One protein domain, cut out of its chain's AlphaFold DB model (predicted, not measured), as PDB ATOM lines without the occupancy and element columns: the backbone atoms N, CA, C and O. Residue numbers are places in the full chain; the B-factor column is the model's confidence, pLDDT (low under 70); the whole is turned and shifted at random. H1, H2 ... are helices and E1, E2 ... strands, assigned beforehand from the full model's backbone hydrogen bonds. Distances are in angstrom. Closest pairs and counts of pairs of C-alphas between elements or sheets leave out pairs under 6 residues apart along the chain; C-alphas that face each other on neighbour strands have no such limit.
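AT A GLANCE: This is residues 38 to 121 of the 152 residues of the protein "FGE-sulfatase domain-containing protein" of Altererythrobacter rhizovicinus (UniProt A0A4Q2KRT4). A two-stranded ribbon bends into an open arch, with E2 beside E3 in one limb and E1 beside E4 in the other; the loop of residues 59 to 73 closes the end of the E2 and E3 limb, and helices H1 and H2 meet at the end of the other. Beyond H2 the small hairpin E5 and E6 forms a separate piece, and the space between it and the arch is empty. The printed part has 84 residues with two named helices and six named strands, in the order H1, E1, E2, E3, E4, H2, E5, E6; the strands make three antiparallel two-stranded sheets, and the class is mixed, helices and strands. The whole is extended, with a radius of gyration of the C-alphas of 19.0 A, and flat, spanning 44 by 43 by 19 A.

HOW THE PARTS SIT: E2, residues 54 to 58, and E3, residues 74 to 78, form an antiparallel hairpin, their directions 146 degrees apart; N 58 and O 74 are 2.8 A apart, and N 76 and O 56 2.9 A, both within hydrogen-bond range. E1, residues 48 to 51, runs on into E2 across a break of 2 residues, at 90 degrees. E3 runs on into E4, residues 81 to 84, across a break of 2 residues, at 95 degrees. E1 and E4 are antiparallel neighbours at 140 degrees, with N 49 and O 83 within hydrogen-bond range at 2.8 A. H1, residues 38 to 44, and H2, residues 90 to 100, touch; their closest C-alphas, those of Leu 44 and Ala 92, are 6.0 A apart. Their lines stand at a steep tilt of 52 degrees, opposite ways. In H1 and H2 every O i to N i+4 pair is within hydrogen-bond range. E5, residues 108 to 111, and E6, residues 117 to 120, form an antiparallel hairpin at 141 degrees, with N 110 and O 118 within hydrogen-bond range at 2.8 A. E5 and E6 are both apart from E1, E2, E3 and E4.

IN THESE COORDINATES: E2 measures 12.0 A from first to last C-alpha and E3 13.0 A; E3 begins at C-alpha 74, (-11.092, -19.825, 43.469). E1 and E4 have four residues each. H1 begins at C-alpha 38, (10.534, -41.737, 14.125), and H2 is 15.3 A long. E5 and E6 have four residues each, and E6 ends at C-alpha 120, (-17.914, -18.794, 6.144).

THE WHOLE: The C-alphas farthest apart, those of Asp 38 and Gly 65, are 50.3 A apart. The printed part has no cut. The link from E2 to E3 is long, with 15 residues. The mean pLDDT of the printed part is 85.1; residues 38 to 43, 106 to 107, 115 and 120 to 121 are under 70.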
ATOM      1  N   ASP A  38      10.109 -42.347  12.866       62.25
ATOM      2  CA  ASP A  38      10.534 -41.737  14.125       62.25
ATOM      3  C   ASP A  38      11.003 -40.281  13.965       62.25
ATOM      4  O   ASP A  38      10.729 -39.451  14.833       62.25
ATOM      5  N   ALA A  39      11.655 -39.929  12.852       60.91
ATOM      6  CA  ALA A  39      12.071 -38.557  12.566       60.91
ATOM      7  C   ALA A  39      10.879 -37.671  12.166       60.91
ATOM      8  O   ALA A  39      10.801 -36.519  12.594       60.91
ATOM      9  N   GLN A  40       9.918 -38.213  11.411       58.78
ATOM     10  CA  GLN A  40       8.678 -37.499  11.072       58.78
ATOM     11  C   GLN A  40       7.759 -37.350  12.292       58.78
ATOM     12  O   GLN A  40       7.222 -36.272  12.554       58.78
ATOM     13  N   ARG A  41       7.662 -38.391  13.127       61.12
ATOM     14  CA  ARG A  41       6.968 -38.328  14.418       61.12
ATOM     15  C   ARG A  41       7.622 -37.325  15.367       61.12
ATOM     16  O   ARG A  41       6.901 -36.640  16.089       61.12
ATOM     17  N   ALA A  42       8.950 -37.205  15.365       61.84
ATOM     18  CA  ALA A  42       9.654 -36.213  16.175       61.84
ATOM     19  C   ALA A  42       9.315 -34.765  15.775       61.84
ATOM     20  O   ALA A  42       9.335 -33.891  16.637       61.84
ATOM     21  N   GLU A  43       8.960 -34.507  14.513       66.88
ATOM     22  CA  GLU A  43       8.505 -33.183  14.062       66.88
ATOM     23  C   GLU A  43       7.048 -32.888  14.470       66.88
ATOM     24  O   GLU A  43       6.689 -31.738  14.732       66.88
ATOM     25  N   LEU A  44       6.211 -33.923  14.589       73.25
ATOM     26  CA  LEU A  44       4.819 -33.798  15.032       73.25
ATOM     27  C   LEU A  44       4.652 -33.708  16.551       73.25
ATOM     28  O   LEU A  44       3.641 -33.178  17.019       73.25
ATOM     29  N   VAL A  45       5.599 -34.233  17.330       82.00
ATOM     30  CA  VAL A  45       5.569 -34.121  18.793       82.00
ATOM     31  C   VAL A  45       6.124 -32.749  19.188       82.00
ATOM     32  O   VAL A  45       7.323 -32.512  19.046       82.00
ATOM     33  N   PRO A  46       5.289 -31.822  19.698       86.75
ATOM     34  CA  PRO A  46       5.775 -30.513  20.102       86.75
ATOM     35  C   PRO A  46       6.729 -30.639  21.292       86.75
ATOM     36  O   PRO A  46       6.656 -31.581  22.081       86.75
ATOM     37  N   VAL A  47       7.598 -29.642  21.466       92.19
ATOM     38  CA  VAL A  47       8.443 -29.545  22.660       92.19
ATOM     39  C   VAL A  47       7.543 -29.428  23.889       92.19
ATOM     40  O   VAL A  47       6.830 -28.436  24.050       92.19
ATOM     41  N   MET A  48       7.572 -30.445  24.747       95.19
ATOM     42  CA  MET A  48       6.775 -30.503  25.969       95.19
ATOM     43  C   MET A  48       7.576 -29.981  27.161       95.19
ATOM     44  O   MET A  48       8.754 -30.301  27.324       95.19
ATOM     45  N   VAL A  49       6.922 -29.210  28.021       97.19
ATOM     46  CA  VAL A  49       7.450 -28.761  29.310       97.19
ATOM     47  C   VAL A  49       6.660 -29.399  30.442       97.19
ATOM     48  O   VAL A  49       5.442 -29.556  30.362       97.19
ATOM     49  N   SER A  50       7.361 -29.768  31.510       97.88
ATOM     50  CA  SER A  50       6.733 -30.288  32.722       97.88
ATOM     51  C   SER A  50       6.211 -29.138  33.574       97.88
ATOM     52  O   SER A  50       6.975 -28.272  34.000       97.88
ATOM     53  N   ILE A  51       4.911 -29.154  33.842       97.62
ATOM     54  CA  ILE A  51       4.256 -28.252  34.778       97.62
ATOM     55  C   ILE A  51       4.156 -28.983  36.119       97.62
ATOM     56  O   ILE A  51       3.549 -30.060  36.182       97.62
ATOM     57  N   PRO A  52       4.773 -28.456  37.191       97.94
ATOM     58  CA  PRO A  52       4.667 -29.076  38.498       97.94
ATOM     59  C   PRO A  52       3.221 -29.012  38.995       97.94
ATOM     60  O   PRO A  52       2.480 -28.074  38.705       97.94
ATOM     61  N   GLY A  53       2.840 -30.015  39.781       98.00
ATOM     62  CA  GLY A  53       1.590 -29.973  40.525       98.00
ATOM     63  C   GLY A  53       1.633 -28.879  41.587       98.00
ATOM     64  O   GLY A  53       2.700 -28.511  42.085       98.00
ATOM     65  N   GLY A  54       0.467 -28.364  41.942       98.19
ATOM     66  CA  GLY A  54       0.347 -27.256  42.875       98.19
ATOM     67  C   GLY A  54      -1.086 -26.767  42.984       98.19
ATOM     68  O   GLY A  54      -1.990 -27.295  42.340       98.19
ATOM     69  N   THR A  55      -1.283 -25.756  43.822       98.31
ATOM     70  CA  THR A  55      -2.555 -25.042  43.937       98.31
ATOM     71  C   THR A  55      -2.349 -23.610  43.475       98.31
ATOM     72  O   THR A  55      -1.344 -22.993  43.832       98.31
ATOM     73  N   PHE A  56      -3.273 -23.091  42.675       97.25
ATOM     74  CA  PHE A  56      -3.256 -21.702  42.229       97.25
ATOM     75  C   PHE A  56      -4.673 -21.132  42.178       97.25
ATOM     76  O   PHE A  56      -5.642 -21.866  41.997       97.25
ATOM     77  N   ALA A  57      -4.778 -19.813  42.315       96.81
ATOM     78  CA  ALA A  57      -6.036 -19.097  42.180       96.81
ATOM     79  C   ALA A  57      -6.396 -18.955  40.689       96.81
ATOM     80  O   ALA A  57      -5.678 -18.293  39.935       96.81
ATOM     81  N   MET A  58      -7.489 -19.585  40.257       95.81
ATOM     82  CA  MET A  58      -7.999 -19.535  38.885       95.81
ATOM     83  C   MET A  58      -9.187 -18.576  38.782       95.81
ATOM     84  O   MET A  58     -10.038 -18.529  39.668       95.81
ATOM     85  N   GLY A  59      -9.264 -17.856  37.661       93.06
ATOM     86  CA  GLY A  59     -10.334 -16.904  37.376       93.06
ATOM     87  C   GLY A  59     -10.124 -15.544  38.044       93.06
ATOM     88  O   GLY A  59      -9.283 -15.367  38.929       93.06
ATOM     89  N   ALA A  60     -10.900 -14.561  37.608       88.38
ATOM     90  CA  ALA A  60     -10.867 -13.197  38.110       88.38
ATOM     91  C   ALA A  60     -12.292 -12.662  38.243       88.38
ATOM     92  O   ALA A  60     -13.049 -12.622  37.276       88.38
ATOM     93  N   THR A  61     -12.652 -12.192  39.437       82.06
ATOM     94  CA  THR A  61     -13.930 -11.502  39.651       82.06
ATOM     95  C   THR A  61     -13.834 -10.064  39.136       82.06
ATOM     96  O   THR A  61     -13.705  -9.116  39.909       82.06
ATOM     97  N   ILE A  62     -13.849  -9.910  37.812       82.44
ATOM     98  CA  ILE A  62     -13.835  -8.624  37.111       82.44
ATOM     99  C   ILE A  62     -15.050  -8.534  36.187       82.44
ATOM    100  O   ILE A  62     -15.365  -9.485  35.478       82.44
ATOM    101  N   ASP A  63     -15.729  -7.388  36.183       78.12
ATOM    102  CA  ASP A  63     -16.772  -7.086  35.202       78.12
ATOM    103  C   ASP A  63     -16.184  -6.172  34.123       78.12
ATOM    104  O   ASP A  63     -15.771  -5.045  34.401       78.12
ATOM    105  N   ARG A  64     -16.110  -6.677  32.887       78.69
ATOM    106  CA  ARG A  64     -15.630  -5.921  31.716       78.69
ATOM    107  C   ARG A  64     -16.769  -5.305  30.892       78.69
ATOM    108  O   ARG A  64     -16.541  -4.920  29.748       78.69
ATOM    109  N   GLY A  65     -17.981  -5.226  31.447       77.12
ATOM    110  CA  GLY A  65     -19.176  -4.720  30.763       77.12
ATOM    111  C   GLY A  65     -20.024  -5.803  30.088       77.12
ATOM    112  O   GLY A  65     -21.009  -5.480  29.431       77.12
ATOM    113  N   TYR A  66     -19.666  -7.079  30.271       76.25
ATOM    114  CA  TYR A  66     -20.439  -8.247  29.823       76.25
ATOM    115  C   TYR A  66     -20.811  -9.176  30.993       76.25
ATOM    116  O   TYR A  66     -21.219 -10.318  30.779       76.25
ATOM    117  N   GLY A  67     -20.686  -8.688  32.232       72.81
ATOM    118  CA  GLY A  67     -20.877  -9.468  33.448       72.81
ATOM    119  C   GLY A  67     -19.606 -10.210  33.888       72.81
ATOM    120  O   GLY A  67     -18.608 -10.245  33.162       72.81
ATOM    121  N   PRO A  68     -19.617 -10.811  35.091       74.19
ATOM    122  CA  PRO A  68     -18.448 -11.447  35.695       74.19
ATOM    123  C   PRO A  68     -18.216 -12.869  35.150       74.19
ATOM    124  O   PRO A  68     -18.262 -13.841  35.900       74.19
ATOM    125  N   ILE A  69     -17.997 -13.009  33.839       84.88
ATOM    126  CA  ILE A  69     -17.841 -14.322  33.177       84.88
ATOM    127  C   ILE A  69     -16.487 -14.997  33.447       84.88
ATOM    128  O   ILE A  69     -16.380 -16.214  33.335       84.88
ATOM    129  N   ASP A  70     -15.473 -14.218  33.826       89.62
ATOM    130  CA  ASP A  70     -14.108 -14.701  34.076       89.62
ATOM    131  C   ASP A  70     -13.905 -15.191  35.525       89.62
ATOM    132  O   ASP A  70     -12.817 -15.649  35.880       89.62
ATOM    133  N   GLY A  71     -14.922 -15.060  36.383       88.00
ATOM    134  CA  GLY A  71     -14.846 -15.329  37.819       88.00
ATOM    135  C   GLY A  71     -15.828 -16.404  38.309       88.00
ATOM    136  O   GLY A  71     -16.532 -17.020  37.511       88.00
ATOM    137  N   PRO A  72     -15.913 -16.616  39.637       91.12
ATOM    138  CA  PRO A  72     -15.099 -15.985  40.676       91.12
ATOM    139  C   PRO A  72     -13.695 -16.592  40.777       91.12
ATOM    140  O   PRO A  72     -13.463 -17.733  40.374       91.12
ATOM    141  N   THR A  73     -12.768 -15.849  41.381       94.00
ATOM    142  CA  THR A  73     -11.464 -16.402  41.767       94.00
ATOM    143  C   THR A  73     -11.637 -17.506  42.812       94.00
ATOM    144  O   THR A  73     -12.267 -17.283  43.846       94.00
ATOM    145  N   HIS A  74     -11.071 -18.682  42.552       94.06
ATOM    146  CA  HIS A  74     -11.092 -19.825  43.469       94.06
ATOM    147  C   HIS A  74      -9.818 -20.665  43.332       94.06
ATOM    148  O   HIS A  74      -9.157 -20.644  42.294       94.06
ATOM    149  N   ASP A  75      -9.477 -21.409  44.382       97.56
ATOM    150  CA  ASP A  75      -8.285 -22.254  44.395       97.56
ATOM    151  C   ASP A  75      -8.513 -23.552  43.616       97.56
ATOM    152  O   ASP A  75      -9.480 -24.281  43.849       97.56
ATOM    153  N   VAL A  76      -7.585 -23.861  42.710       97.81
ATOM    154  CA  VAL A  76      -7.574 -25.090  41.912       97.81
ATOM    155  C   VAL A  76      -6.282 -25.846  42.178       97.81
ATOM    156  O   VAL A  76      -5.188 -25.321  41.967       97.81
ATOM    157  N   ALA A  77      -6.413 -27.098  42.618       98.25
ATOM    158  CA  ALA A  77      -5.299 -28.022  42.778       98.25
ATOM    159  C   ALA A  77      -5.146 -28.896  41.528       98.25
ATOM    160  O   ALA A  77      -6.097 -29.540  41.084       98.25
ATOM    161  N   ILE A  78      -3.934 -28.943  40.983       98.12
ATOM    162  CA  ILE A  78      -3.575 -29.755  39.818       98.12
ATOM    163  C   ILE A  78      -2.436 -30.713  40.159       98.12
ATOM    164  O   ILE A  78      -1.521 -30.388  40.920       98.12
ATOM    165  N   VAL A  79      -2.483 -31.907  39.572       98.44
ATOM    166  CA  VAL A  79      -1.362 -32.857  39.588       98.44
ATOM    167  C   VAL A  79      -0.321 -32.464  38.531       98.44
ATOM    168  O   VAL A  79      -0.670 -31.745  37.596       98.44
ATOM    169  N   PRO A  80       0.946 -32.912  38.640       98.44
ATOM    170  CA  PRO A  80       1.948 -32.643  37.612       98.44
ATOM    171  C   PRO A  80       1.520 -33.181  36.241       98.44
ATOM    172  O   PRO A  80       1.005 -34.296  36.143       98.44
ATOM    173  N   PHE A  81       1.767 -32.412  35.183       97.69
ATOM    174  CA  PHE A  81       1.457 -32.801  33.804       97.69
ATOM    175  C   PHE A  81       2.427 -32.149  32.812       97.69
ATOM    176  O   PHE A  81       3.245 -31.314  33.191       97.69
ATOM    177  N   GLN A  82       2.353 -32.532  31.536       97.38
ATOM    178  CA  GLN A  82       3.141 -31.901  30.478       97.38
ATOM    179  C   GLN A  82       2.270 -31.030  29.575       97.38
ATOM    180  O   GLN A  82       1.174 -31.434  29.191       97.38
ATOM    181  N   MET A  83       2.784 -29.865  29.194       96.56
ATOM    182  CA  MET A  83       2.140 -28.938  28.264       96.56
ATOM    183  C   MET A  83       3.092 -28.621  27.111       96.56
ATOM    184  O   MET A  83       4.299 -28.547  27.319       96.56
ATOM    185  N   ALA A  84       2.570 -28.429  25.900       95.56
ATOM    186  CA  ALA A  84       3.387 -27.944  24.793       95.56
ATOM    187  C   ALA A  84       3.903 -26.530  25.106       95.56
ATOM    188  O   ALA A  84       3.142 -25.672  25.551       95.56
ATOM    189  N   ALA A  85       5.188 -26.278  24.861       95.31
ATOM    190  CA  ALA A  85       5.802 -24.964  25.061       95.31
ATOM    191  C   ALA A  85       5.248 -23.895  24.101       95.31
ATOM    192  O   ALA A  85       5.336 -22.699  24.376       95.31
ATOM    193  N   HIS A  86       4.694 -24.334  22.968       94.56
ATOM    194  CA  HIS A  86       4.145 -23.491  21.915       94.56
ATOM    195  C   HIS A  86       2.805 -24.041  21.426       94.56
ATOM    196  O   HIS A  86       2.527 -25.236  21.532       94.56
ATOM    197  N   GLU A  87       1.993 -23.157  20.853       94.25
ATOM    198  CA  GLU A  87       0.757 -23.529  20.170       94.25
ATOM    199  C   GLU A  87       1.035 -24.431  18.959       94.25
ATOM    200  O   GLU A  87       2.097 -24.368  18.330       94.25
ATOM    201  N   VAL A  88       0.049 -25.255  18.597       91.44
ATOM    202  CA  VAL A  88       0.130 -26.090  17.396       91.44
ATOM    203  C   VAL A  88       0.139 -25.189  16.163       91.44
ATOM    204  O   VAL A  88      -0.803 -24.442  15.907       91.44
ATOM    205  N   THR A  89       1.212 -25.267  15.379       90.50
ATOM    206  CA  THR A  89       1.349 -24.450  14.170       90.50
ATOM    207  C   THR A  89       0.468 -24.975  13.038       90.50
ATOM    208  O   THR A  89       0.171 -26.166  12.945       90.50
ATOM    209  N   VAL A  90       0.122 -24.091  12.096       90.50
ATOM    210  CA  VAL A  90      -0.572 -24.481  10.855       90.50
ATOM    211  C   VAL A  90       0.228 -25.529  10.070       90.50
ATOM    212  O   VAL A  90      -0.359 -26.406   9.444       90.50
ATOM    213  N   GLY A  91       1.565 -25.460  10.117       89.38
ATOM    214  CA  GLY A  91       2.445 -26.440   9.481       89.38
ATOM    215  C   GLY A  91       2.294 -27.832  10.089       89.38
ATOM    216  O   GLY A  91       2.013 -28.776   9.356       89.38
ATOM    217  N   ALA A  92       2.392 -27.938  11.417       88.81
ATOM    218  CA  ALA A  92       2.240 -29.203  12.136       88.81
ATOM    219  C   ALA A  92       0.831 -29.797  11.962       88.81
ATOM    220  O   ALA A  92       0.680 -30.983  11.680       88.81
ATOM    221  N   PHE A  93      -0.209 -28.961  12.046       90.19
ATOM    222  CA  PHE A  93      -1.582 -29.416  11.825       90.19
ATOM    223  C   PHE A  93      -1.814 -29.909  10.388       90.19
ATOM    224  O   PHE A  93      -2.540 -30.880  10.181       90.19
ATOM    225  N   ARG A  94      -1.175 -29.280   9.391       88.69
ATOM    226  CA  ARG A  94      -1.244 -29.735   7.997       88.69
ATOM    227  C   ARG A  94      -0.646 -31.130   7.833       88.69
ATOM    228  O   ARG A  94      -1.312 -31.970   7.237       88.69
ATOM    229  N   VAL A  95       0.544 -31.379   8.383       89.81
ATOM    230  CA  VAL A  95       1.177 -32.712   8.338       89.81
ATOM    231  C   VAL A  95       0.242 -33.758   8.950       89.81
ATOM    232  O   VAL A  95      -0.086 -34.742   8.297       89.81
ATOM    233  N   PHE A  96      -0.323 -33.474  10.129       89.50
ATOM    234  CA  PHE A  96      -1.330 -34.336  10.754       89.50
ATOM    235  C   PHE A  96      -2.527 -34.634   9.833       89.50
ATOM    236  O   PHE A  96      -2.945 -35.787   9.719       89.50
ATOM    237  N   THR A  97      -3.093 -33.625   9.160       91.44
ATOM    238  CA  THR A  97      -4.235 -33.840   8.251       91.44
ATOM    239  C   THR A  97      -3.867 -34.635   7.000       91.44
ATOM    240  O   THR A  97      -4.687 -35.419   6.525       91.44
ATOM    241  N   GLU A  98      -2.655 -34.449   6.475       89.62
ATOM    242  CA  GLU A  98      -2.158 -35.152   5.287       89.62
ATOM    243  C   GLU A  98      -1.896 -36.633   5.594       89.62
ATOM    244  O   GLU A  98      -2.261 -37.488   4.790       89.62
ATOM    245  N   GLU A  99      -1.356 -36.945   6.775       90.50
ATOM    246  CA  GLU A  99      -1.077 -38.321   7.204       90.50
ATOM    247  C   GLU A  99      -2.335 -39.095   7.612       90.50
ATOM    248  O   GLU A  99      -2.499 -40.265   7.272       90.50
ATOM    249  N   THR A 100      -3.241 -38.454   8.353       91.56
ATOM    250  CA  THR A 100      -4.426 -39.133   8.905       91.56
ATOM    251  C   THR A 100      -5.651 -39.054   7.998       91.56
ATOM    252  O   THR A 100      -6.654 -39.721   8.255       91.56
ATOM    253  N   GLY A 101      -5.611 -38.208   6.965       91.19
ATOM    254  CA  GLY A 101      -6.787 -37.861   6.169       91.19
ATOM    255  C   GLY A 101      -7.855 -37.111   6.974       91.19
ATOM    256  O   GLY A 101      -9.023 -37.100   6.581       91.19
ATOM    257  N   TYR A 102      -7.488 -36.518   8.117       89.88
ATOM    258  CA  TYR A 102      -8.430 -35.823   8.986       89.88
ATOM    259  C   TYR A 102      -9.046 -34.611   8.281       89.88
ATOM    260  O   TYR A 102      -8.356 -33.666   7.892       89.88
ATOM    261  N   VAL A 103     -10.376 -34.613   8.174       87.38
ATOM    262  CA  VAL A 103     -11.162 -33.478   7.685       87.38
ATOM    263  C   VAL A 103     -11.768 -32.774   8.888       87.38
ATOM    264  O   VAL A 103     -12.586 -33.348   9.609       87.38
ATOM    265  N   SER A 104     -11.380 -31.518   9.113       81.88
ATOM    266  CA  SER A 104     -11.985 -30.725  10.175       81.88
ATOM    267  C   SER A 104     -13.472 -30.513   9.879       81.88
ATOM    268  O   SER A 104     -13.863 -30.085   8.796       81.88
ATOM    269  N   ALA A 105     -14.326 -30.770  10.869       75.38
ATOM    270  CA  ALA A 105     -15.768 -30.523  10.761       75.38
ATOM    271  C   ALA A 105     -16.128 -29.015  10.746       75.38
ATOM    272  O   ALA A 105     -17.300 -28.640  10.771       75.38
ATOM    273  N   GLY A 106     -15.118 -28.140  10.774       63.69
ATOM    274  CA  GLY A 106     -15.237 -26.737  11.137       63.69
ATOM    275  C   GLY A 106     -15.630 -25.836   9.977       63.69
ATOM    276  O   GLY A 106     -14.815 -25.497   9.125       63.69
ATOM    277  N   LYS A 107     -16.871 -25.357  10.032       66.56
ATOM    278  CA  LYS A 107     -17.283 -24.057   9.494       66.56
ATOM    279  C   LYS A 107     -16.300 -22.973   9.979       66.56
ATOM    280  O   LYS A 107     -16.091 -22.849  11.183       66.56
ATOM    281  N   CYS A 108     -15.680 -22.214   9.074       71.56
ATOM    282  CA  CYS A 108     -14.701 -21.192   9.457       71.56
ATOM    283  C   CYS A 108     -15.413 -19.938   9.967       71.56
ATOM    284  O   CYS A 108     -16.115 -19.289   9.199       71.56
ATOM    285  N   ASN A 109     -15.206 -19.567  11.230       75.62
ATOM    286  CA  ASN A 109     -15.659 -18.271  11.730       75.62
ATOM    287  C   ASN A 109     -14.736 -17.180  11.183       75.62
ATOM    288  O   ASN A 109     -13.527 -17.209  11.419       75.62
ATOM    289  N   VAL A 110     -15.306 -16.237  10.444       76.44
ATOM    290  CA  VAL A 110     -14.604 -15.080   9.893       76.44
ATOM    291  C   VAL A 110     -15.102 -13.840  10.627       76.44
ATOM    292  O   VAL A 110     -16.294 -13.699  10.900       76.44
ATOM    293  N   TYR A 111     -14.156 -12.980  10.996       75.69
ATOM    294  CA  TYR A 111     -14.435 -11.675  11.577       75.69
ATOM    295  C   TYR A 111     -14.244 -10.619  10.495       75.69
ATOM    296  O   TYR A 111     -13.126 -10.444   9.999       75.69
ATOM    297  N   ASP A 112     -15.333  -9.958  10.121       76.31
ATOM    298  CA  ASP A 112     -15.303  -8.903   9.110       76.31
ATOM    299  C   ASP A 112     -14.854  -7.564   9.689       76.31
ATOM    300  O   ASP A 112     -14.865  -7.328  10.899       76.31
ATOM    301  N   GLU A 113     -14.491  -6.651   8.790       78.44
ATOM    302  CA  GLU A 113     -14.200  -5.255   9.124       78.44
ATOM    303  C   GLU A 113     -15.390  -4.526   9.767       78.44
ATOM    304  O   GLU A 113     -15.183  -3.632  10.586       78.44
ATOM    305  N   ASP A 114     -16.612  -5.001   9.516       76.69
ATOM    306  CA  ASP A 114     -17.859  -4.530  10.131       76.69
ATOM    307  C   ASP A 114     -18.099  -5.104  11.542       76.69
ATOM    308  O   ASP A 114     -19.213  -5.098  12.069       76.69
ATOM    309  N   THR A 115     -17.051  -5.617  12.192       66.94
ATOM    310  CA  THR A 115     -17.044  -6.075  13.593       66.94
ATOM    311  C   THR A 115     -18.012  -7.213  13.930       66.94
ATOM    312  O   THR A 115     -18.410  -7.389  15.081       66.94
ATOM    313  N   THR A 116     -18.389  -8.017  12.934       79.00
ATOM    314  CA  THR A 116     -19.375  -9.091  13.096       79.00
ATOM    315  C   THR A 116     -18.751 -10.460  12.841       79.00
ATOM    316  O   THR A 116     -18.059 -10.674  11.847       79.00
ATOM    317  N   TRP A 117     -19.026 -11.405  13.744       79.19
ATOM    318  CA  TRP A 117     -18.686 -12.814  13.565       79.19
ATOM    319  C   TRP A 117     -19.714 -13.497  12.674       79.19
ATOM    320  O   TRP A 117     -20.903 -13.517  12.998       79.19
ATOM    321  N   HIS A 118     -19.257 -14.122  11.597       76.88
ATOM    322  CA  HIS A 118     -20.105 -14.977  10.781       76.88
ATOM    323  C   HIS A 118     -19.369 -16.259  10.388       76.88
ATOM    324  O   HIS A 118     -18.143 -16.353  10.398       76.88
ATOM    325  N   ILE A 119     -20.145 -17.281  10.047       75.12
ATOM    326  CA  ILE A 119     -19.613 -18.535   9.535       75.12
ATOM    327  C   ILE A 119     -19.424 -18.394   8.027       75.12
ATOM    328  O   ILE A 119     -20.403 -18.213   7.305       75.12
ATOM    329  N   ASN A 120     -18.196 -18.565   7.549       68.50
ATOM    330  CA  ASN A 120     -17.914 -18.794   6.144       68.50
ATOM    331  C   ASN A 120     -18.014 -20.306   5.835       68.50
ATOM    332  O   ASN A 120     -17.143 -21.083   6.247       68.50
ATOM    333  N   PRO A 121     -19.052 -20.745   5.100       62.41
ATOM    334  CA  PRO A 121     -19.259 -22.153   4.774       62.41
ATOM    335  C   PRO A 121     -18.274 -22.696   3.727       62.41
ATOM    336  O   PRO A 121     -18.127 -23.911   3.632       62.41
TER     337      PRO A 121